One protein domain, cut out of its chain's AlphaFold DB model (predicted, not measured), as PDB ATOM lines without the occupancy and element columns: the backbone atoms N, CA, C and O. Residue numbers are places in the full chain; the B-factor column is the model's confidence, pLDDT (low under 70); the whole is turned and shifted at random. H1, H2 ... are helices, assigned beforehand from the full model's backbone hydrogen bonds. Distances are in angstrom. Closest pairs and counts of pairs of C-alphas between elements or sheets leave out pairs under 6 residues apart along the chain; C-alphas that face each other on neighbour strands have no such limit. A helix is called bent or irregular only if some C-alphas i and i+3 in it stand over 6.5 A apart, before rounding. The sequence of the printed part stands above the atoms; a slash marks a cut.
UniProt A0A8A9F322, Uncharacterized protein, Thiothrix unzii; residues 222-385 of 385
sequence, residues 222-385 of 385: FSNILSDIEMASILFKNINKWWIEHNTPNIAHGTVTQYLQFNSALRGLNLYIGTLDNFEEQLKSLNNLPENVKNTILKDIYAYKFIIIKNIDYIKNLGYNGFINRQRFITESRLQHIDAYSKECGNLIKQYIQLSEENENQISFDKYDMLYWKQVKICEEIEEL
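AT A GLANCE: This is residues 222 to 385 of the 385 residues of an uncharacterized protein of Thiothrix unzii (UniProt A0A8A9F322). A long three-helix, up-and-down bundle of H1, H3 and H4a has a shorter one of H4b, H5 and H6 set across one of its ends, the two joined by bent helix H4, whose arms H4a and H4b stand at 63 degrees. The printed part, all helix, has 164 residues with six named helices, H1 to H6; it is loose, with a radius of gyration of the C-alphas of 21.9 A, spanning 72 by 37 by 18 A.

IN THESE COORDINATES: H1, residues 222 to 247, begins at C-alpha (-30.457, 75.595, -57.537) and measures 36.2 A. H2 is residues 250 to 256; H3 is 262 to 284. H4, residues 291 to 336, one helix by its hydrogen bonds, is bent, C-alphas 317 and 320 lying 9.0 A apart; its arms are H4a, 291 to 317, 37.6 A, and H4b, 320 to 336. H5 is 343 to 358. H6, 362 to 379, is irregular, with C-alphas 363 and 366 7.0 A apart, and ends at C-alpha 379 at (-7.847, 28.105, -88.847).

HOW THE PARTS SIT: H3 and H4a, a hairpin, touch, closest C-alphas Ile 273 and Lys 305, 6.2 A. H2 and H3, a hairpin, only just touch, with 3 pairs of C-alphas within 8 A, the closest Gly 254 and Ala 265, 5.8 A. H4a and H4b stand at a steep tilt of 63 degrees. H5 and H6, a hairpin, touch, closest C-alphas Cys 345 and Cys 379, 5.2 A. Every O i to N i+4 pair is within hydrogen-bond range in H1, H3, H4a, H4b and H5; H2 has 2 of 3, H6 12 of 14.

THE WHOLE: The printed part has no cut and no long link. Low-confidence residues include 245 to 261.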
ATOM      1  N   PHE A 222     -31.156  76.873 -57.756       58.38
ATOM      2  CA  PHE A 222     -30.457  75.595 -57.537       58.38
ATOM      3  C   PHE A 222     -30.985  74.472 -58.424       58.38
ATOM      4  O   PHE A 222     -30.291  73.477 -58.596       58.38
ATOM      5  N   SER A 223     -32.165  74.623 -59.034       61.28
ATOM      6  CA  SER A 223     -32.671  73.642 -59.999       61.28
ATOM      7  C   SER A 223     -31.719  73.470 -61.184       61.28
ATOM      8  O   SER A 223     -31.524  72.351 -61.641       61.28
ATOM      9  N   ASN A 224     -31.092  74.553 -61.656       61.31
ATOM     10  CA  ASN A 224     -30.130  74.493 -62.760       61.31
ATOM     11  C   ASN A 224     -28.813  73.837 -62.326       61.31
ATOM     12  O   ASN A 224     -28.277  73.014 -63.055       61.31
ATOM     13  N   ILE A 225     -28.340  74.135 -61.110       62.66
ATOM     14  CA  ILE A 225     -27.155  73.494 -60.520       62.66
ATOM     15  C   ILE A 225     -27.408  71.993 -60.329       62.66
ATOM     16  O   ILE A 225     -26.602  71.175 -60.752       62.66
ATOM     17  N   LEU A 226     -28.550  71.605 -59.753       64.31
ATOM     18  CA  LEU A 226     -28.926  70.199 -59.586       64.31
ATOM     19  C   LEU A 226     -29.087  69.469 -60.919       64.31
ATOM     20  O   LEU A 226     -28.685  68.314 -61.017       64.31
ATOM     21  N   SER A 227     -29.677  70.129 -61.916       72.25
ATOM     22  CA  SER A 227     -29.841  69.587 -63.266       72.25
ATOM     23  C   SER A 227     -28.481  69.339 -63.919       72.25
ATOM     24  O   SER A 227     -28.234  68.244 -64.418       72.25
ATOM     25  N   ASP A 228     -27.564  70.306 -63.838       75.88
ATOM     26  CA  ASP A 228     -26.194  70.169 -64.345       75.88
ATOM     27  C   ASP A 228     -25.415  69.092 -63.576       75.88
ATOM     28  O   ASP A 228     -24.686  68.311 -64.181       75.88
ATOM     29  N   ILE A 229     -25.619  68.965 -62.263       67.50
ATOM     30  CA  ILE A 229     -25.031  67.885 -61.459       67.50
ATOM     31  C   ILE A 229     -25.612  66.512 -61.846       67.50
ATOM     32  O   ILE A 229     -24.872  65.529 -61.921       67.50
ATOM     33  N   GLU A 230     -26.921  66.398 -62.084       69.62
ATOM     34  CA  GLU A 230     -27.551  65.144 -62.523       69.62
ATOM     35  C   GLU A 230     -27.051  64.746 -63.919       69.62
ATOM     36  O   GLU A 230     -26.660  63.594 -64.123       69.62
ATOM     37  N   MET A 231     -26.955  65.708 -64.841       76.75
ATOM     38  CA  MET A 231     -26.349  65.507 -66.159       76.75
ATOM     39  C   MET A 231     -24.877  65.098 -66.053       76.75
ATOM     40  O   MET A 231     -24.478  64.133 -66.704       76.75
ATOM     41  N   ALA A 232     -24.087  65.739 -65.187       74.31
ATOM     42  CA  ALA A 232     -22.698  65.359 -64.936       74.31
ATOM     43  C   ALA A 232     -22.582  63.939 -64.362       74.31
ATOM     44  O   ALA A 232     -21.703  63.183 -64.764       74.31
ATOM     45  N   SER A 233     -23.489  63.534 -63.466       68.69
ATOM     46  CA  SER A 233     -23.509  62.176 -62.906       68.69
ATOM     47  C   SER A 233     -23.830  61.118 -63.967       68.69
ATOM     48  O   SER A 233     -23.174  60.074 -64.030       68.69
ATOM     49  N   ILE A 234     -24.804  61.396 -64.841       73.50
ATOM     50  CA  ILE A 234     -25.137  60.532 -65.980       73.50
ATOM     51  C   ILE A 234     -23.952  60.449 -66.945       73.50
ATOM     52  O   ILE A 234     -23.572  59.352 -67.357       73.50
ATOM     53  N   LEU A 235     -23.339  61.590 -67.262       79.69
ATOM     54  CA  LEU A 235     -22.173  61.672 -68.132       79.69
ATOM     55  C   LEU A 235     -21.003  60.866 -67.560       79.69
ATOM     56  O   LEU A 235     -20.443  60.032 -68.263       79.69
ATOM     57  N   PHE A 236     -20.701  61.019 -66.271       77.06
ATOM     58  CA  PHE A 236     -19.653  60.261 -65.588       77.06
ATOM     59  C   PHE A 236     -19.912  58.751 -65.611       77.06
ATOM     60  O   PHE A 236     -19.011  57.954 -65.879       77.06
ATOM     61  N   LYS A 237     -21.164  58.329 -65.397       72.31
ATOM     62  CA  LYS A 237     -21.560  56.920 -65.525       72.31
ATOM     63  C   LYS A 237     -21.352  56.402 -66.949       72.31
ATOM     64  O   LYS A 237     -20.894  55.272 -67.108       72.31
ATOM     65  N   ASN A 238     -21.687  57.199 -67.961       75.88
ATOM     66  CA  ASN A 238     -21.508  56.832 -69.363       75.88
ATOM     67  C   ASN A 238     -20.026  56.751 -69.738       75.88
ATOM     68  O   ASN A 238     -19.641  55.780 -70.376       75.88
ATOM     69  N   ILE A 239     -19.203  57.697 -69.272       81.12
ATOM     70  CA  ILE A 239     -17.744  57.676 -69.428       81.12
ATOM     71  C   ILE A 239     -17.172  56.387 -68.836       81.12
ATOM     72  O   ILE A 239     -16.468  55.664 -69.530       81.12
ATOM     73  N   ASN A 240     -17.508  56.058 -67.584       76.81
ATOM     74  CA  ASN A 240     -16.982  54.861 -66.925       76.81
ATOM     75  C   ASN A 240     -17.487  53.569 -67.563       76.81
ATOM     76  O   ASN A 240     -16.716  52.633 -67.733       76.81
ATOM     77  N   LYS A 241     -18.770  53.506 -67.936       76.62
ATOM     78  CA  LYS A 241     -19.322  52.349 -68.644       76.62
ATOM     79  C   LYS A 241     -18.607  52.146 -69.980       76.62
ATOM     80  O   LYS A 241     -18.155  51.041 -70.250       76.62
ATOM     81  N   TRP A 242     -18.476  53.212 -70.768       84.94
ATOM     82  CA  TRP A 242     -17.766  53.187 -72.040       84.94
ATOM     83  C   TRP A 242     -16.304  52.776 -71.841       84.94
ATOM     84  O   TRP A 242     -15.829  51.877 -72.524       84.94
ATOM     85  N   TRP A 243     -15.609  53.358 -70.861       81.69
ATOM     86  CA  TRP A 243     -14.226  53.003 -70.558       81.69
ATOM     87  C   TRP A 243     -14.095  51.531 -70.181       81.69
ATOM     88  O   TRP A 243     -13.256  50.854 -70.752       81.69
ATOM     89  N   ILE A 244     -14.944  51.011 -69.289       72.44
ATOM     90  CA  ILE A 244     -14.940  49.588 -68.930       72.44
ATOM     91  C   ILE A 244     -15.165  48.740 -70.181       72.44
ATOM     92  O   ILE A 244     -14.289  47.956 -70.499       72.44
ATOM     93  N   GLU A 245     -16.246  48.949 -70.941       69.56
ATOM     94  CA  GLU A 245     -16.577  48.163 -72.146       69.56
ATOM     95  C   GLU A 245     -15.443  48.092 -73.179       69.56
ATOM     96  O   GLU A 245     -15.313  47.095 -73.893       69.56
ATOM     97  N   HIS A 246     -14.625  49.140 -73.262       69.25
ATOM     98  CA  HIS A 246     -13.550  49.225 -74.242       69.25
ATOM     99  C   HIS A 246     -12.177  48.873 -73.639       69.25
ATOM    100  O   HIS A 246     -11.280  48.502 -74.391       69.25
ATOM    101  N   ASN A 247     -12.006  48.915 -72.311       63.78
ATOM    102  CA  ASN A 247     -10.750  48.647 -71.603       63.78
ATOM    103  C   ASN A 247     -10.681  47.242 -70.950       63.78
ATOM    104  O   ASN A 247      -9.578  46.768 -70.677       63.78
ATOM    105  N   THR A 248     -11.801  46.519 -70.770       44.97
ATOM    106  CA  THR A 248     -11.794  45.034 -70.736       44.97
ATOM    107  C   THR A 248     -11.391  44.510 -72.120       44.97
ATOM    108  O   THR A 248     -11.631  45.223 -73.086       44.97
ATOM    109  N   PRO A 249     -10.785  43.306 -72.243       43.69
ATOM    110  CA  PRO A 249      -9.591  42.957 -73.039       43.69
ATOM    111  C   PRO A 249      -9.379  43.524 -74.458       43.69
ATOM    112  O   PRO A 249      -8.293  43.370 -74.996       43.69
ATOM    113  N   ASN A 250     -10.333  44.214 -75.067       40.28
ATOM    114  CA  ASN A 250     -10.370  44.735 -76.427       40.28
ATOM    115  C   ASN A 250      -9.309  45.800 -76.782       40.28
ATOM    116  O   ASN A 250      -8.789  45.747 -77.896       40.28
ATOM    117  N   ILE A 251      -8.907  46.718 -75.888       43.38
ATOM    118  CA  ILE A 251      -7.796  47.658 -76.192       43.38
ATOM    119  C   ILE A 251      -6.430  46.940 -76.213       43.38
ATOM    120  O   ILE A 251      -5.578  47.250 -77.048       43.38
ATOM    121  N   ALA A 252      -6.234  45.932 -75.356       37.31
ATOM    122  CA  ALA A 252      -5.028  45.094 -75.347       37.31
ATOM    123  C   ALA A 252      -5.086  43.964 -76.392       37.31
ATOM    124  O   ALA A 252      -4.062  43.475 -76.861       37.31
ATOM    125  N   HIS A 253      -6.277  43.556 -76.819       38.25
ATOM    126  CA  HIS A 253      -6.448  42.490 -77.788       38.25
ATOM    127  C   HIS A 253      -6.039  42.917 -79.200       38.25
ATOM    128  O   HIS A 253      -5.430  42.120 -79.900       38.25
ATOM    129  N   GLY A 254      -6.185  44.179 -79.603       42.28
ATOM    130  CA  GLY A 254      -5.617  44.638 -80.885       42.28
ATOM    131  C   GLY A 254      -4.081  44.556 -80.958       42.28
ATOM    132  O   GLY A 254      -3.516  44.433 -82.043       42.28
ATOM    133  N   THR A 255      -3.401  44.587 -79.806       39.84
ATOM    134  CA  THR A 255      -1.935  44.541 -79.705       39.84
ATOM    135  C   THR A 255      -1.391  43.183 -79.253       39.84
ATOM    136  O   THR A 255      -0.186  42.963 -79.369       39.84
ATOM    137  N   VAL A 256      -2.233  42.259 -78.768       38.44
ATOM    138  CA  VAL A 256      -1.815  40.943 -78.236       38.44
ATOM    139  C   VAL A 256      -2.595  39.752 -78.826       38.44
ATOM    140  O   VAL A 256      -2.150  38.621 -78.666       38.44
ATOM    141  N   THR A 257      -3.703  39.950 -79.555       47.81
ATOM    142  CA  THR A 257      -4.465  38.827 -80.145       47.81
ATOM    143  C   THR A 257      -3.869  38.285 -81.423       47.81
ATOM    144  O   THR A 257      -3.178  38.969 -82.173       47.81
ATOM    145  N   GLN A 258      -4.299  37.062 -81.713       47.94
ATOM    146  CA  GLN A 258      -4.218  36.387 -82.994       47.94
ATOM    147  C   GLN A 258      -4.663  37.193 -84.220       47.94
ATOM    148  O   GLN A 258      -4.334  36.739 -85.302       47.94
ATOM    149  N   TYR A 259      -5.353  38.341 -84.120       55.62
ATOM    150  CA  TYR A 259      -5.849  39.082 -85.293       55.62
ATOM    151  C   TYR A 259      -4.985  40.285 -85.720       55.62
ATOM    152  O   TYR A 259      -5.203  40.783 -86.814       55.62
ATOM    153  N   LEU A 260      -4.021  40.735 -84.897       62.38
ATOM    154  CA  LEU A 260      -2.969  41.739 -85.189       62.38
ATOM    155  C   LEU A 260      -3.289  42.812 -86.264       62.38
ATOM    156  O   LEU A 260      -2.515  42.970 -87.201       62.38
ATOM    157  N   GLN A 261      -4.367  43.593 -86.125       68.06
ATOM    158  CA  GLN A 261      -4.779  44.550 -87.168       68.06
ATOM    159  C   GLN A 261      -4.219  45.964 -86.953       68.06
ATOM    160  O   GLN A 261      -4.807  46.749 -86.210       68.06
ATOM    161  N   PHE A 262      -3.120  46.344 -87.614       72.75
ATOM    162  CA  PHE A 262      -2.471  47.652 -87.388       72.75
ATOM    163  C   PHE A 262      -3.377  48.849 -87.733       72.75
ATOM    164  O   PHE A 262      -3.640  49.703 -86.883       72.75
ATOM    165  N   ASN A 263      -3.880  48.923 -88.973       71.31
ATOM    166  CA  ASN A 263      -4.669  50.072 -89.436       71.31
ATOM    167  C   ASN A 263      -6.034  50.131 -88.734       71.31
ATOM    168  O   ASN A 263      -6.485  51.208 -88.335       71.31
ATOM    169  N   SER A 264      -6.671  48.977 -88.510       68.69
ATOM    170  CA  SER A 264      -7.926  48.906 -87.754       68.69
ATOM    171  C   SER A 264      -7.739  49.283 -86.286       68.69
ATOM    172  O   SER A 264      -8.584  50.005 -85.753       68.69
ATOM    173  N   ALA A 265      -6.635  48.877 -85.646       71.00
ATOM    174  CA  ALA A 265      -6.324  49.263 -84.271       71.00
ATOM    175  C   ALA A 265      -6.086  50.772 -84.154       71.00
ATOM    176  O   ALA A 265      -6.695  51.418 -83.304       71.00
ATOM    177  N   LEU A 266      -5.282  51.365 -85.046       76.00
ATOM    178  CA  LEU A 266      -5.090  52.818 -85.071       76.00
ATOM    179  C   LEU A 266      -6.408  53.562 -85.293       76.00
ATOM    180  O   LEU A 266      -6.682  54.545 -84.604       76.00
ATOM    181  N   ARG A 267      -7.250  53.105 -86.225       74.44
ATOM    182  CA  ARG A 267      -8.566  53.709 -86.466       74.44
ATOM    183  C   ARG A 267      -9.463  53.618 -85.229       74.44
ATOM    184  O   ARG A 267     -10.056  54.625 -84.855       74.44
ATOM    185  N   GLY A 268      -9.537  52.453 -84.586       75.25
ATOM    186  CA  GLY A 268     -10.322  52.249 -83.366       75.25
ATOM    187  C   GLY A 268      -9.874  53.164 -82.225       75.25
ATOM    188  O   GLY A 268     -10.692  53.872 -81.646       75.25
ATOM    189  N   LEU A 269      -8.566  53.240 -81.970       80.62
ATOM    190  CA  LEU A 269      -8.011  54.111 -80.930       80.62
ATOM    191  C   LEU A 269      -8.259  55.602 -81.217       80.62
ATOM    192  O   LEU A 269      -8.584  56.353 -80.302       80.62
ATOM    193  N   ASN A 270      -8.177  56.041 -82.478       80.62
ATOM    194  CA  ASN A 270      -8.521  57.421 -82.842       80.62
ATOM    195  C   ASN A 270     -10.019  57.723 -82.651       80.62
ATOM    196  O   ASN A 270     -10.367  58.804 -82.179       80.62
ATOM    197  N   LEU A 271     -10.911  56.771 -82.955       81.06
ATOM    198  CA  LEU A 271     -12.343  56.913 -82.659       81.06
ATOM    199  C   LEU A 271     -12.602  57.027 -81.148       81.06
ATOM    200  O   LEU A 271     -13.486  57.776 -80.726       81.06
ATOM    201  N   TYR A 272     -11.810  56.339 -80.324       86.12
ATOM    202  CA  TYR A 272     -11.910  56.443 -78.869       86.12
ATOM    203  C   TYR A 272     -11.482  57.820 -78.352       86.12
ATOM    204  O   TYR A 272     -12.150  58.359 -77.471       86.12
ATOM    205  N   ILE A 273     -10.447  58.433 -78.939       88.75
ATOM    206  CA  ILE A 273     -10.094  59.833 -78.649       88.75
ATOM    207  C   ILE A 273     -11.262  60.759 -78.989       88.75
ATOM    208  O   ILE A 273     -11.697  61.503 -78.117       88.75
ATOM    209  N   GLY A 274     -11.831  60.649 -80.195       87.88
ATOM    210  CA  GLY A 274     -12.977  61.478 -80.590       87.88
ATOM    211  C   GLY A 274     -14.203  61.291 -79.684       87.88
ATOM    212  O   GLY A 274     -14.943  62.236 -79.419       87.88
ATOM    213  N   THR A 275     -14.394  60.090 -79.133       89.75
ATOM    214  CA  THR A 275     -15.443  59.840 -78.131       89.75
ATOM    215  C   THR A 275     -15.159  60.571 -76.816       89.75
ATOM    216  O   THR A 275     -16.053  61.200 -76.252       89.75
ATOM    217  N   LEU A 276     -13.910  60.543 -76.341       92.06
ATOM    218  CA  LEU A 276     -13.486  61.281 -75.148       92.06
ATOM    219  C   LEU A 276     -13.515  62.805 -75.353       92.06
ATOM    220  O   LEU A 276     -13.805  63.531 -74.404       92.06
ATOM    221  N   ASP A 277     -13.243  63.301 -76.563       94.88
ATOM    222  CA  ASP A 277     -13.422  64.713 -76.932       94.88
ATOM    223  C   ASP A 277     -14.894  65.130 -76.811       94.88
ATOM    224  O   ASP A 277     -15.200  66.133 -76.173       94.88
ATOM    225  N   ASN A 278     -15.821  64.311 -77.317       94.31
ATOM    226  CA  ASN A 278     -17.258  64.564 -77.186       94.31
ATOM    227  C   ASN A 278     -17.716  64.581 -75.712       94.31
ATOM    228  O   ASN A 278     -18.486  65.450 -75.301       94.31
ATOM    229  N   PHE A 279     -17.219  63.662 -74.876       94.69
ATOM    230  CA  PHE A 279     -17.508  63.703 -73.438       94.69
ATOM    231  C   PHE A 279     -16.950  64.959 -72.758       94.69
ATOM    232  O   PHE A 279     -17.621  65.541 -71.906       94.69
ATOM    233  N   GLU A 280     -15.755  65.404 -73.144       95.44
ATOM    234  CA  GLU A 280     -15.180  66.658 -72.657       95.44
ATOM    235  C   GLU A 280     -16.044  67.868 -73.047       95.44
ATOM    236  O   GLU A 280     -16.300  68.730 -72.206       95.44
ATOM    237  N   GLU A 281     -16.538  67.930 -74.284       95.50
ATOM    238  CA  GLU A 281     -17.432  69.000 -74.747       95.50
ATOM    239  C   GLU A 281     -18.774  69.006 -74.002       95.50
ATOM    240  O   GLU A 281     -19.225  70.062 -73.545       95.50
ATOM    241  N   GLN A 282     -19.384  67.832 -73.809       92.38
ATOM    242  CA  GLN A 282     -20.618  67.684 -73.030       92.38
ATOM    243  C   GLN A 282     -20.437  68.122 -71.576       92.38
ATOM    244  O   GLN A 282     -21.326  68.750 -71.013       92.38
ATOM    245  N   LEU A 283     -19.287  67.836 -70.963       91.31
ATOM    246  CA  LEU A 283     -18.987  68.297 -69.611       91.31
ATOM    247  C   LEU A 283     -18.748  69.812 -69.570       91.31
ATOM    248  O   LEU A 283     -19.158  70.491 -68.627       91.31
ATOM    249  N   LYS A 284     -18.079  70.363 -70.589       90.31
ATOM    250  CA  LYS A 284     -17.791  71.799 -70.676       90.31
ATOM    251  C   LYS A 284     -19.051  72.649 -70.796       90.31
ATOM    252  O   LYS A 284     -19.037  73.749 -70.243       90.31
ATOM    253  N   SER A 285     -20.104  72.140 -71.439       91.75
ATOM    254  CA  SER A 285     -21.381  72.843 -71.633       91.75
ATOM    255  C   SER A 285     -22.239  72.972 -70.363       91.75
ATOM    256  O   SER A 285     -23.173  73.778 -70.340       91.75
ATOM    257  N   LEU A 286     -21.905  72.244 -69.291       86.19
ATOM    258  CA  LEU A 286     -22.556  72.347 -67.981       86.19
ATOM    259  C   LEU A 286     -22.038  73.587 -67.230       86.19
ATOM    260  O   LEU A 286     -21.060  73.531 -66.481       86.19
ATOM    261  N   ASN A 287     -22.669  74.735 -67.487       83.44
ATOM    262  CA  ASN A 287     -22.203  76.050 -67.030       83.44
ATOM    263  C   ASN A 287     -22.391  76.301 -65.528       83.44
ATOM    264  O   ASN A 287     -21.707  77.160 -64.976       83.44
ATOM    265  N   ASN A 288     -23.309  75.592 -64.869       75.94
ATOM    266  CA  ASN A 288     -23.590  75.767 -63.442       75.94
ATOM    267  C   ASN A 288     -22.983  74.646 -62.586       75.94
ATOM    268  O   ASN A 288     -23.239  74.587 -61.382       75.94
ATOM    269  N   LEU A 289     -22.202  73.746 -63.196       75.50
ATOM    270  CA  LEU A 289     -21.506  72.684 -62.483       75.50
ATOM    271  C   LEU A 289     -20.348  73.281 -61.662       75.50
ATOM    272  O   LEU A 289     -19.555  74.041 -62.219       75.50
ATOM    273  N   PRO A 290     -20.201  72.926 -60.371       77.75
ATOM    274  CA  PRO A 290     -19.059  73.359 -59.573       77.75
ATOM    275  C   PRO A 290     -17.722  73.001 -60.238       77.75
ATOM    276  O   PRO A 290     -17.511  71.873 -60.692       77.75
ATOM    277  N   GLU A 291     -16.802  73.967 -60.276       79.50
ATOM    278  CA  GLU A 291     -15.542  73.860 -61.024       79.50
ATOM    279  C   GLU A 291     -14.667  72.693 -60.541       79.50
ATOM    280  O   GLU A 291     -13.990  72.035 -61.325       79.50
ATOM    281  N   ASN A 292     -14.710  72.368 -59.248       73.25
ATOM    282  CA  ASN A 292     -14.014  71.207 -58.697       73.25
ATOM    283  C   ASN A 292     -14.574  69.874 -59.215       73.25
ATOM    284  O   ASN A 292     -13.789  69.002 -59.576       73.25
ATOM    285  N   VAL A 293     -15.899  69.716 -59.299       72.56
ATOM    286  CA  VAL A 293     -16.542  68.513 -59.860       72.56
ATOM    287  C   VAL A 293     -16.190  68.380 -61.339       72.56
ATOM    288  O   VAL A 293     -15.796  67.305 -61.795       72.56
ATOM    289  N   LYS A 294     -16.258  69.498 -62.070       81.62
ATOM    290  CA  LYS A 294     -15.850  69.581 -63.474       81.62
ATOM    291  C   LYS A 294     -14.398  69.132 -63.660       81.62
ATOM    292  O   LYS A 294     -14.126  68.263 -64.486       81.62
ATOM    293  N   ASN A 295     -13.486  69.649 -62.841       82.19
ATOM    294  CA  ASN A 295     -12.064  69.315 -62.891       82.19
ATOM    295  C   ASN A 295     -11.770  67.853 -62.539       82.19
ATOM    296  O   ASN A 295     -10.901  67.249 -63.165       82.19
ATOM    297  N   THR A 296     -12.499  67.260 -61.590       81.75
ATOM    298  CA  THR A 296     -12.361  65.834 -61.264       81.75
ATOM    299  C   THR A 296     -12.707  64.957 -62.466       81.75
ATOM    300  O   THR A 296     -11.906  64.110 -62.848       81.75
ATOM    301  N   ILE A 297     -13.845  65.201 -63.124       82.06
ATOM    302  CA  ILE A 297     -14.256  64.402 -64.290       82.06
ATOM    303  C   ILE A 297     -13.312  64.645 -65.482       82.06
ATOM    304  O   ILE A 297     -12.940  63.700 -66.180       82.06
ATOM    305  N   LEU A 298     -12.870  65.891 -65.703       89.62
ATOM    306  CA  LEU A 298     -11.883  66.211 -66.743       89.62
ATOM    307  C   LEU A 298     -10.558  65.474 -66.530       89.62
ATOM    308  O   LEU A 298      -9.968  64.994 -67.495       89.62
ATOM    309  N   LYS A 299     -10.099  65.350 -65.279       88.31
ATOM    310  CA  LYS A 299      -8.871  64.620 -64.947       88.31
ATOM    311  C   LYS A 299      -8.942  63.158 -65.397       88.31
ATOM    312  O   LYS A 299      -7.970  62.672 -65.973       88.31
ATOM    313  N   ASP A 300     -10.079  62.493 -65.198       83.88
ATOM    314  CA  ASP A 300     -10.278  61.109 -65.643       83.88
ATOM    315  C   ASP A 300     -10.296  61.009 -67.173       83.88
ATOM    316  O   ASP A 300      -9.593  60.176 -67.747       83.88
ATOM    317  N   ILE A 301     -11.010  61.916 -67.854       89.94
ATOM    318  CA  ILE A 301     -11.004  61.997 -69.324       89.94
ATOM    319  C   ILE A 301      -9.571  62.158 -69.849       89.94
ATOM    320  O   ILE A 301      -9.167  61.454 -70.778       89.94
ATOM    321  N   TYR A 302      -8.776  63.050 -69.252       91.69
ATOM    322  CA  TYR A 302      -7.387  63.272 -69.653       91.69
ATOM    323  C   TYR A 302      -6.488  62.069 -69.369       91.69
ATOM    324  O   TYR A 302      -5.648  61.736 -70.207       91.69
ATOM    325  N   ALA A 303      -6.686  61.374 -68.249       84.19
ATOM    326  CA  ALA A 303      -5.977  60.132 -67.962       84.19
ATOM    327  C   ALA A 303      -6.284  59.049 -69.014       84.19
ATOM    328  O   ALA A 303      -5.368  58.399 -69.521       84.19
ATOM    329  N   TYR A 304      -7.551  58.898 -69.412       85.62
ATOM    330  CA  TYR A 304      -7.957  57.948 -70.452       85.62
ATOM    331  C   TYR A 304      -7.389  58.313 -71.826       85.62
ATOM    332  O   TYR A 304      -6.833  57.450 -72.512       85.62
ATOM    333  N   LYS A 305      -7.434  59.599 -72.208       89.00
ATOM    334  CA  LYS A 305      -6.801  60.088 -73.445       89.00
ATOM    335  C   LYS A 305      -5.307  59.790 -73.454       89.00
ATOM    336  O   LYS A 305      -4.800  59.280 -74.448       89.00
ATOM    337  N   PHE A 306      -4.613  60.050 -72.345       86.50
ATOM    338  CA  PHE A 306      -3.183  59.776 -72.220       86.50
ATOM    339  C   PHE A 306      -2.851  58.296 -72.464       86.50
ATOM    340  O   PHE A 306      -1.924  57.991 -73.214       86.50
ATOM    341  N   ILE A 307      -3.632  57.371 -71.894       82.06
ATOM    342  CA  ILE A 307      -3.453  55.926 -72.114       82.06
ATOM    343  C   ILE A 307      -3.641  55.568 -73.594       82.06
ATOM    344  O   ILE A 307      -2.818  54.850 -74.166       82.06
ATOM    345  N   ILE A 308      -4.697  56.078 -74.236       81.88
ATOM    346  CA  ILE A 308      -4.975  55.798 -75.651       81.88
ATOM    347  C   ILE A 308      -3.875  56.366 -76.552       81.88
ATOM    348  O   ILE A 308      -3.397  55.660 -77.436       81.88
ATOM    349  N   ILE A 309      -3.427  57.599 -76.304       85.31
ATOM    350  CA  ILE A 309      -2.329  58.234 -77.047       85.31
ATOM    351  C   ILE A 309      -1.055  57.402 -76.920       85.31
ATOM    352  O   ILE A 309      -0.437  57.081 -77.930       85.31
ATOM    353  N   LYS A 310      -0.712  56.948 -75.710       81.50
ATOM    354  CA  LYS A 310       0.446  56.073 -75.495       81.50
ATOM    355  C   LYS A 310       0.346  54.770 -76.300       81.50
ATOM    356  O   LYS A 310       1.351  54.311 -76.839       81.50
ATOM    357  N   ASN A 311      -0.845  54.181 -76.408       78.00
ATOM    358  CA  ASN A 311      -1.069  52.989 -77.231       78.00
ATOM    359  C   ASN A 311      -0.967  53.287 -78.732       78.00
ATOM    360  O   ASN A 311      -0.393  52.491 -79.472       78.00
ATOM    361  N   ILE A 312      -1.473  54.436 -79.186       81.38
ATOM    362  CA  ILE A 312      -1.298  54.897 -80.570       81.38
ATOM    363  C   ILE A 312       0.189  55.062 -80.882       81.38
ATOM    364  O   ILE A 312       0.647  54.561 -81.906       81.38
ATOM    365  N   ASP A 313       0.941  55.722 -80.003       81.75
ATOM    366  CA  ASP A 313       2.378  55.937 -80.169       81.75
ATOM    367  C   ASP A 313       3.136  54.612 -80.168       81.75
ATOM    368  O   ASP A 313       4.001  54.399 -81.010       81.75
ATOM    369  N   TYR A 314       2.772  53.679 -79.285       79.94
ATOM    370  CA  TYR A 314       3.333  52.330 -79.277       79.94
ATOM    371  C   TYR A 314       3.107  51.603 -80.610       79.94
ATOM    372  O   TYR A 314       4.059  51.084 -81.191       79.94
ATOM    373  N   ILE A 315       1.875  51.607 -81.131       74.88
ATOM    374  CA  ILE A 315       1.555  50.981 -82.420       74.88
ATOM    375  C   ILE A 315       2.318  51.673 -83.553       74.88
ATOM    376  O   ILE A 315       2.963  50.997 -84.351       74.88
ATOM    377  N   LYS A 316       2.320  53.008 -83.604       79.75
ATOM    378  CA  LYS A 316       3.067  53.775 -84.614       79.75
ATOM    379  C   LYS A 316       4.569  53.487 -84.570       79.75
ATOM    380  O   LYS A 316       5.170  53.343 -85.630       79.75
ATOM    381  N   ASN A 317       5.152  53.369 -83.376       79.50
ATOM    382  CA  ASN A 317       6.573  53.080 -83.179       79.50
ATOM    383  C   ASN A 317       6.944  51.645 -83.567       79.50
ATOM    384  O   ASN A 317       8.023  51.432 -84.112       79.50
ATOM    385  N   LEU A 318       6.064  50.665 -83.321       74.69
ATOM    386  CA  LEU A 318       6.228  49.310 -83.866       74.69
ATOM    387  C   LEU A 318       6.239  49.328 -85.400       74.69
ATOM    388  O   LEU A 318       6.972  48.563 -86.030       74.69
ATOM    389  N   GLY A 319       5.414  50.199 -85.985       75.56
ATOM    390  CA  GLY A 319       5.253  50.333 -87.424       75.56
ATOM    391  C   GLY A 319       4.670  49.076 -88.079       75.56
ATOM    392  O   GLY A 319       4.421  48.050 -87.442       75.56
ATOM    393  N   TYR A 320       4.471  49.153 -89.393       74.88
ATOM    394  CA  TYR A 320       3.955  48.033 -90.183       74.88
ATOM    395  C   TYR A 320       4.858  46.795 -90.089       74.88
ATOM    396  O   TYR A 320       4.362  45.686 -89.909       74.88
ATOM    397  N   ASN A 321       6.179  46.987 -90.101       73.38
ATOM    398  CA  ASN A 321       7.152  45.893 -90.052       73.38
ATOM    399  C   ASN A 321       7.074  45.092 -88.745       73.38
ATOM    400  O   ASN A 321       7.181  43.869 -88.772       73.38
ATOM    401  N   GLY A 322       6.844  45.750 -87.601       75.31
ATOM    402  CA  GLY A 322       6.673  45.060 -86.322       75.31
ATOM    403  C   GLY A 322       5.439  44.152 -86.301       75.31
ATOM    404  O   GLY A 322       5.503  43.033 -85.791       75.31
ATOM    405  N   PHE A 323       4.335  44.599 -86.907       76.62
ATOM    406  CA  PHE A 323       3.112  43.802 -87.029       76.62
ATOM    407  C   PHE A 323       3.268  42.653 -88.030       76.62
ATOM    408  O   PHE A 323       2.925  41.526 -87.681       76.62
ATOM    409  N   ILE A 324       3.858  42.899 -89.209       76.19
ATOM    410  CA  ILE A 324       4.153  41.852 -90.204       76.19
ATOM    411  C   ILE A 324       5.034  40.764 -89.585       76.19
ATOM    412  O   ILE A 324       4.691  39.589 -89.648       76.19
ATOM    413  N   ASN A 325       6.137  41.135 -88.927       77.75
ATOM    414  CA  ASN A 325       7.056  40.167 -88.322       77.75
ATOM    415  C   ASN A 325       6.363  39.282 -87.282       77.75
ATOM    416  O   ASN A 325       6.638  38.087 -87.196       77.75
ATOM    417  N   ARG A 326       5.445  39.855 -86.499       78.19
ATOM    418  CA  ARG A 326       4.707  39.108 -85.482       78.19
ATOM    419  C   ARG A 326       3.640  38.197 -86.086       78.19
ATOM    420  O   ARG A 326       3.516  37.057 -85.650       78.19
ATOM    421  N   GLN A 327       2.896  38.675 -87.081       80.62
ATOM    422  CA  GLN A 327       1.945  37.854 -87.833       80.62
ATOM    423  C   GLN A 327       2.666  36.692 -88.532       80.62
ATOM    424  O   GLN A 327       2.216  35.551 -88.442       80.62
ATOM    425  N   ARG A 328       3.831  36.957 -89.141       82.94
ATOM    426  CA  ARG A 328       4.690  35.937 -89.753       82.94
ATOM    427  C   ARG A 328       5.147  34.902 -88.736       82.94
ATOM    428  O   ARG A 328       4.914  33.728 -88.969       82.94
ATOM    429  N   PHE A 329       5.672  35.319 -87.584       83.62
ATOM    430  CA  PHE A 329       6.067  34.398 -86.512       83.62
ATOM    431  C   PHE A 329       4.920  33.462 -86.080       83.62
ATOM    432  O   PHE A 329       5.111  32.254 -85.950       83.62
ATOM    433  N   ILE A 330       3.706  33.997 -85.899       82.31
ATOM    434  CA  ILE A 330       2.526  33.191 -85.539       82.31
ATOM    435  C   ILE A 330       2.161  32.223 -86.672       82.31
ATOM    436  O   ILE A 330       1.881  31.050 -86.427       82.31
ATOM    437  N   THR A 331       2.166  32.690 -87.919       86.56
ATOM    438  CA  THR A 331       1.839  31.855 -89.079       86.56
ATOM    439  C   THR A 331       2.891  30.777 -89.347       86.56
ATOM    440  O   THR A 331       2.519  29.655 -89.679       86.56
ATOM    441  N   GLU A 332       4.177  31.065 -89.149       86.88
ATOM    442  CA  GLU A 332       5.272  30.088 -89.220       86.88
ATOM    443  C   GLU A 332       5.094  28.992 -88.164       86.88
ATOM    444  O   GLU A 332       5.253  27.812 -88.467       86.88
ATOM    445  N   SER A 333       4.686  29.357 -86.945       84.25
ATOM    446  CA  SER A 333       4.352  28.380 -85.904       84.25
ATOM    447  C   SER A 333       3.163  27.495 -86.304       84.25
ATOM    448  O   SER A 333       3.231  26.281 -86.140       84.25
ATOM    449  N   ARG A 334       2.109  28.053 -86.916       84.38
ATOM    450  CA  ARG A 334       0.987  27.253 -87.453       84.38
ATOM    451  C   ARG A 334       1.412  26.340 -88.603       84.38
ATOM    452  O   ARG A 334       0.924  25.221 -88.702       84.38
ATOM    453  N   LEU A 335       2.335  26.790 -89.456       89.06
ATOM    454  CA  LEU A 335       2.870  25.993 -90.562       89.06
ATOM    455  C   LEU A 335       3.591  24.728 -90.068       89.06
ATOM    456  O   LEU A 335       3.507  23.695 -90.727       89.06
ATOM    457  N   GLN A 336       4.245  24.776 -88.902       87.44
ATOM    458  CA  GLN A 336       4.866  23.595 -88.280       87.44
ATOM    459  C   GLN A 336       3.842  22.519 -87.887       87.44
ATOM    460  O   GLN A 336       4.196  21.348 -87.781       87.44
ATOM    461  N   HIS A 337       2.578  22.906 -87.717       86.00
ATOM    462  CA  HIS A 337       1.464  22.030 -87.362       86.00
ATOM    463  C   HIS A 337       0.417  21.955 -88.481       86.00
ATOM    464  O   HIS A 337      -0.760  21.743 -88.211       86.00
ATOM    465  N   ILE A 338       0.825  22.144 -89.741       87.00
ATOM    466  CA  ILE A 338      -0.107  22.273 -90.870       87.00
ATOM    467  C   ILE A 338      -1.045  21.072 -91.046       87.00
ATOM    468  O   ILE A 338      -2.175  21.254 -91.489       87.00
ATOM    469  N   ASP A 339      -0.597  19.875 -90.667       85.88
ATOM    470  CA  ASP A 339      -1.375  18.637 -90.774       85.88
ATOM    471  C   ASP A 339      -2.552  18.577 -89.782       85.88
ATOM    472  O   ASP A 339      -3.470  17.788 -89.975       85.88
ATOM    473  N   ALA A 340      -2.548  19.422 -88.743       83.44
ATOM    474  CA  ALA A 340      -3.643  19.551 -87.779       83.44
ATOM    475  C   ALA A 340      -4.753  20.513 -88.245       83.44
ATOM    476  O   ALA A 340      -5.714  20.743 -87.516       83.44
ATOM    477  N   TYR A 341      -4.613  21.111 -89.431       84.06
ATOM    478  CA  TYR A 341      -5.558  22.082 -89.966       84.06
ATOM    479  C   TYR A 341      -6.236  21.578 -91.239       84.06
ATOM    480  O   TYR A 341      -5.666  20.810 -92.017       84.06
ATOM    481  N   SER A 342      -7.431  22.108 -91.515       87.88
ATOM    482  CA  SER A 342      -8.127  21.856 -92.776       87.88
ATOM    483  C   SER A 342      -7.263  22.249 -93.982       87.88
ATOM    484  O   SER A 342      -6.440  23.175 -93.942       87.88
ATOM    485  N   LYS A 343      -7.486  21.583 -95.122       89.50
ATOM    486  CA  LYS A 343      -6.769  21.872 -96.377       89.50
ATOM    487  C   LYS A 343      -6.899  23.341 -96.803       89.50
ATOM    488  O   LYS A 343      -5.973  23.899 -97.393       89.50
ATOM    489  N   GLU A 344      -8.044  23.963 -96.520       90.44
ATOM    490  CA  GLU A 344      -8.271  25.383 -96.789       90.44
ATOM    491  C   GLU A 344      -7.391  26.275 -95.902       90.44
ATOM    492  O   GLU A 344      -6.679  27.133 -96.433       90.44
ATOM    493  N   CYS A 345      -7.360  26.032 -94.587       89.25
ATOM    494  CA  CYS A 345      -6.478  26.748 -93.665       89.25
ATOM    495  C   CYS A 345      -4.998  26.572 -94.050       89.25
ATOM    496  O   CYS A 345      -4.263  27.559 -94.154       89.25
ATOM    497  N   GLY A 346      -4.563  25.345 -94.359       90.31
ATOM    498  CA  GLY A 346      -3.188  25.065 -94.780       90.31
ATOM    499  C   GLY A 346      -2.766  25.837 -96.040       90.31
ATOM    500  O   GLY A 346      -1.632  26.313 -96.133       90.31
ATOM    501  N   ASN A 347      -3.681  26.029 -96.995       92.88
ATOM    502  CA  ASN A 347      -3.426  26.863 -98.173       92.88
ATOM    503  C   ASN A 347      -3.291  28.348 -97.811       92.88
ATOM    504  O   ASN A 347      -2.406  29.018 -98.341       92.88
ATOM    505  N   LEU A 348      -4.130  28.860 -96.906       92.00
ATOM    506  CA  LEU A 348      -4.073  30.255 -96.456       92.00
ATOM    507  C   LEU A 348      -2.797  30.556 -95.658       92.00
ATOM    508  O   LEU A 348      -2.190  31.600 -95.878       92.00
ATOM    509  N   ILE A 349      -2.350  29.628 -94.801       90.81
ATOM    510  CA  ILE A 349      -1.059  29.703 -94.094       90.81
ATOM    511  C   ILE A 349       0.087  29.874 -95.103       90.81
ATOM    512  O   ILE A 349       0.876  30.813 -94.994       90.81
ATOM    513  N   LYS A 350       0.163  29.000 -96.115       91.25
ATOM    514  CA  LYS A 350       1.220  29.045 -97.143       91.25
ATOM    515  C   LYS A 350       1.167  30.323 -97.978       91.25
ATOM    516  O   LYS A 350       2.205  30.933 -98.218       91.25
ATOM    517  N   GLN A 351      -0.034  30.740 -98.385       89.94
ATOM    518  CA  GLN A 351      -0.239  31.989 -99.122       89.94
ATOM    519  C   GLN A 351       0.216  33.203 -98.313       89.94
ATOM    520  O   GLN A 351       0.829  34.102 -98.880       89.94
ATOM    521  N   TYR A 352      -0.058  33.230 -97.005       89.00
ATOM    522  CA  TYR A 352       0.393  34.317 -96.145       89.00
ATOM    523  C   TYR A 352       1.923  34.383 -96.074       89.00
ATOM    524  O   TYR A 352       2.475  35.459 -96.291       89.00
ATOM    525  N   ILE A 353       2.605  33.254 -95.830       87.38
ATOM    526  CA  ILE A 353       4.078  33.207 -95.773       87.38
ATOM    527  C   ILE A 353       4.689  33.690 -97.084       87.38
ATOM    528  O   ILE A 353       5.465  34.643 -97.062       87.38
ATOM    529  N   GLN A 354       4.263  33.116 -98.213       86.50
ATOM    530  CA  GLN A 354       4.771  33.492 -99.530       86.50
ATOM    531  C   GLN A 354       4.573  34.985 -99.794       86.50
ATOM    532  O   GLN A 354       5.510  35.692-100.157       86.50
ATOM    533  N   LEU A 355       3.357  35.491 -99.570       82.38
ATOM    534  CA  LEU A 355       3.086  36.901 -99.783       82.38
ATOM    535  C   LEU A 355       3.994  37.736 -98.864       82.38
ATOM    536  O   LEU A 355       4.515  38.751 -99.312       82.38
ATOM    537  N   SER A 356       4.168  37.358 -97.589       78.88
ATOM    538  CA  SER A 356       4.923  38.141 -96.591       78.88
ATOM    539  C   SER A 356       6.420  38.250 -96.897       78.88
ATOM    540  O   SER A 356       7.063  39.199 -96.456       78.88
ATOM    541  N   GLU A 357       6.958  37.313 -97.676       77.25
ATOM    542  CA  GLU A 357       8.331  37.336 -98.191       77.25
ATOM    543  C   GLU A 357       8.473  38.233 -99.437       77.25
ATOM    544  O   GLU A 357       9.557  38.738 -99.715       77.25
ATOM    545  N   GLU A 358       7.381  38.464-100.178       71.81
ATOM    546  CA  GLU A 358       7.395  39.129-101.488       71.81
ATOM    547  C   GLU A 358       7.166  40.659-101.450       71.81
ATOM    548  O   GLU A 358       7.552  41.332-102.408       71.81
ATOM    549  N   ASN A 359       6.565  41.261-100.405       63.44
ATOM    550  CA  ASN A 359       6.392  42.732-100.344       63.44
ATOM    551  C   ASN A 359       6.540  43.349 -98.937       63.44
ATOM    552  O   ASN A 359       5.742  43.098 -98.038       63.44
ATOM    553  N   GLU A 360       7.472  44.299 -98.797       58.47
ATOM    554  CA  GLU A 360       7.731  45.056 -97.554       58.47
ATOM    555  C   GLU A 360       7.065  46.456 -97.505       58.47
ATOM    556  O   GLU A 360       7.278  47.226 -96.570       58.47
ATOM    557  N   ASN A 361       6.249  46.836 -98.498       60.38
ATOM    558  CA  ASN A 361       5.743  48.213 -98.623       60.38
ATOM    559  C   ASN A 361       4.373  48.447 -97.940       60.38
ATOM    560  O   ASN A 361       3.506  47.577 -97.894       60.38
ATOM    561  N   GLN A 362       4.115  49.678 -97.476       58.53
ATOM    562  CA  GLN A 362       2.873  50.071 -96.780       58.53
ATOM    563  C   GLN A 362       1.586  49.831 -97.600       58.53
ATOM    564  O   GLN A 362       0.563  49.455 -97.035       58.53
ATOM    565  N   ILE A 363       1.633  49.988 -98.932       54.06
ATOM    566  CA  ILE A 363       0.484  49.761 -99.841       54.06
ATOM    567  C   ILE A 363       0.031  48.290 -99.832       54.06
ATOM    568  O   ILE A 363      -1.126  47.989-100.125       54.06
ATOM    569  N   SER A 364       0.917  47.363 -99.469       63.28
ATOM    570  CA  SER A 364       0.587  45.943 -99.369       63.28
ATOM    571  C   SER A 364       0.092  45.522 -97.981       63.28
ATOM    572  O   SER A 364      -0.542  44.475 -97.883       63.28
ATOM    573  N   PHE A 365       0.272  46.340 -96.931       68.88
ATOM    574  CA  PHE A 365      -0.096  45.965 -95.558       68.88
ATOM    575  C   PHE A 365      -1.581  45.624 -95.387       68.88
ATOM    576  O   PHE A 365      -1.892  44.606 -94.787       68.88
ATOM    577  N   ASP A 366      -2.506  46.400 -95.956       69.69
ATOM    578  CA  ASP A 366      -3.943  46.099 -95.821       69.69
ATOM    579  C   ASP A 366      -4.318  44.742 -96.433       69.69
ATOM    580  O   ASP A 366      -5.174  44.026 -95.911       69.69
ATOM    581  N   LYS A 367      -3.645  44.348 -97.523       72.50
ATOM    582  CA  LYS A 367      -3.838  43.030 -98.139       72.50
ATOM    583  C   LYS A 367      -3.265  41.916 -97.261       72.50
ATOM    584  O   LYS A 367      -3.909  40.875 -97.136       72.50
ATOM    585  N   TYR A 368      -2.106  42.143 -96.637       76.31
ATOM    586  CA  TYR A 368      -1.512  41.226 -95.657       76.31
ATOM    587  C   TYR A 368      -2.416  41.014 -94.456       76.31
ATOM    588  O   TYR A 368      -2.695  39.879 -94.085       76.31
ATOM    589  N   ASP A 369      -2.907  42.110 -93.895       76.38
ATOM    590  CA  ASP A 369      -3.729  42.112 -92.697       76.38
ATOM    591  C   ASP A 369      -5.066  41.397 -92.939       76.38
ATOM    592  O   ASP A 369      -5.501  40.569 -92.137       76.38
ATOM    593  N   MET A 370      -5.686  41.621 -94.104       78.62
ATOM    594  CA  MET A 370      -6.889  40.892 -94.514       78.62
ATOM    595  C   MET A 370      -6.638  39.396 -94.727       78.62
ATOM    596  O   MET A 370      -7.478  38.579 -94.343       78.62
ATOM    597  N   LEU A 371      -5.515  39.027 -95.350       82.75
ATOM    598  CA  LEU A 371      -5.166  37.626 -95.583       82.75
ATOM    599  C   LEU A 371      -4.891  36.901 -94.262       82.75
ATOM    600  O   LEU A 371      -5.427  35.817 -94.045       82.75
ATOM    601  N   TYR A 372      -4.132  37.533 -93.364       83.12
ATOM    602  CA  TYR A 372      -3.874  37.038 -92.016       83.12
ATOM    603  C   TYR A 372      -5.170  36.864 -91.223       83.12
ATOM    604  O   TYR A 372      -5.404  35.815 -90.631       83.12
ATOM    605  N   TRP A 373      -6.063  37.856 -91.256       79.62
ATOM    606  CA  TRP A 373      -7.353  37.766 -90.577       79.62
ATOM    607  C   TRP A 373      -8.207  36.612 -91.111       79.62
ATOM    608  O   TRP A 373      -8.766  35.838 -90.332       79.62
ATOM    609  N   LYS A 374      -8.279  36.463 -92.440       83.94
ATOM    610  CA  LYS A 374      -9.004  35.364 -93.084       83.94
ATOM    611  C   LYS A 374      -8.418  34.007 -92.685       83.94
ATOM    612  O   LYS A 374      -9.176  33.095 -92.373       83.94
ATOM    613  N   GLN A 375      -7.092  33.896 -92.681       86.56
ATOM    614  CA  GLN A 375      -6.374  32.712 -92.226       86.56
ATOM    615  C   GLN A 375      -6.735  32.389 -90.773       86.56
ATOM    616  O   GLN A 375      -7.211  31.296 -90.511       86.56
ATOM    617  N   VAL A 376      -6.562  33.329 -89.839       79.69
ATOM    618  CA  VAL A 376      -6.850  33.126 -88.408       79.69
ATOM    619  C   VAL A 376      -8.279  32.621 -88.200       79.69
ATOM    620  O   VAL A 376      -8.465  31.616 -87.530       79.69
ATOM    621  N   LYS A 377      -9.263  33.260 -88.843       81.38
ATOM    622  CA  LYS A 377     -10.677  32.891 -88.723       81.38
ATOM    623  C   LYS A 377     -10.971  31.469 -89.214       81.38
ATOM    624  O   LYS A 377     -11.723  30.753 -88.572       81.38
ATOM    625  N   ILE A 378     -10.404  31.072 -90.351       82.19
ATOM    626  CA  ILE A 378     -10.635  29.738 -90.934       82.19
ATOM    627  C   ILE A 378      -9.844  28.661 -90.179       82.19
ATOM    628  O   ILE A 378     -10.275  27.521 -90.089       82.19
ATOM    629  N   CYS A 379      -8.691  29.017 -89.614       75.75
ATOM    630  CA  CYS A 379      -7.847  28.105 -88.847       75.75
ATOM    631  C   CYS A 379      -8.291  27.926 -87.380       75.75
ATOM    632  O   CYS A 379      -7.697  27.114 -86.677       75.75
ATOM    633  N   GLU A 380      -9.276  28.694 -86.903       72.62
ATOM    634  CA  GLU A 380      -9.925  28.511 -85.591       72.62
ATOM    635  C   GLU A 380     -10.978  27.400 -85.600       72.62
ATOM    636  O   GLU A 380     -11.290  26.841 -84.550       72.62
ATOM    637  N   GLU A 381     -11.508  27.063 -86.775       59.00
ATOM    638  CA  GLU A 381     -12.379  25.911 -86.974       59.00
ATOM    639  C   GLU A 381     -11.498  24.652 -86.955       59.00
ATOM    640  O   GLU A 381     -11.030  24.178 -87.991       59.00
ATOM    641  N   ILE A 382     -11.189  24.147 -85.757       52.16
ATOM    642  CA  ILE A 382     -10.579  22.824 -85.606       52.16
ATOM    643  C   ILE A 382     -11.603  21.817 -86.143       52.16
ATOM    644  O   ILE A 382     -12.691  21.685 -85.585       52.16
ATOM    645  N   GLU A 383     -11.274  21.128 -87.238       42.25
ATOM    646  CA  GLU A 383     -11.967  19.887 -87.585       42.25
ATOM    647  C   GLU A 383     -11.662  18.909 -86.445       42.25
ATOM    648  O   GLU A 383     -10.512  18.510 -86.268       42.25
ATOM    649  N   GLU A 384     -12.669  18.606 -85.620       33.34
ATOM    650  CA  GLU A 384     -12.616  17.484 -84.682       33.34
ATOM    651  C   GLU A 384     -12.192  16.240 -85.480       33.34
ATOM    652  O   GLU A 384     -12.953  15.744 -86.314       33.34
ATOM    653  N   LEU A 385     -10.940  15.815 -85.284       31.95
ATOM    654  CA  LEU A 385     -10.381  14.587 -85.848       31.95
ATOM    655  C   LEU A 385     -10.852  13.368 -85.059       31.95
ATOM    656  O   LEU A 385     -10.727  13.400 -83.812       31.95
TER     657      LEU A 385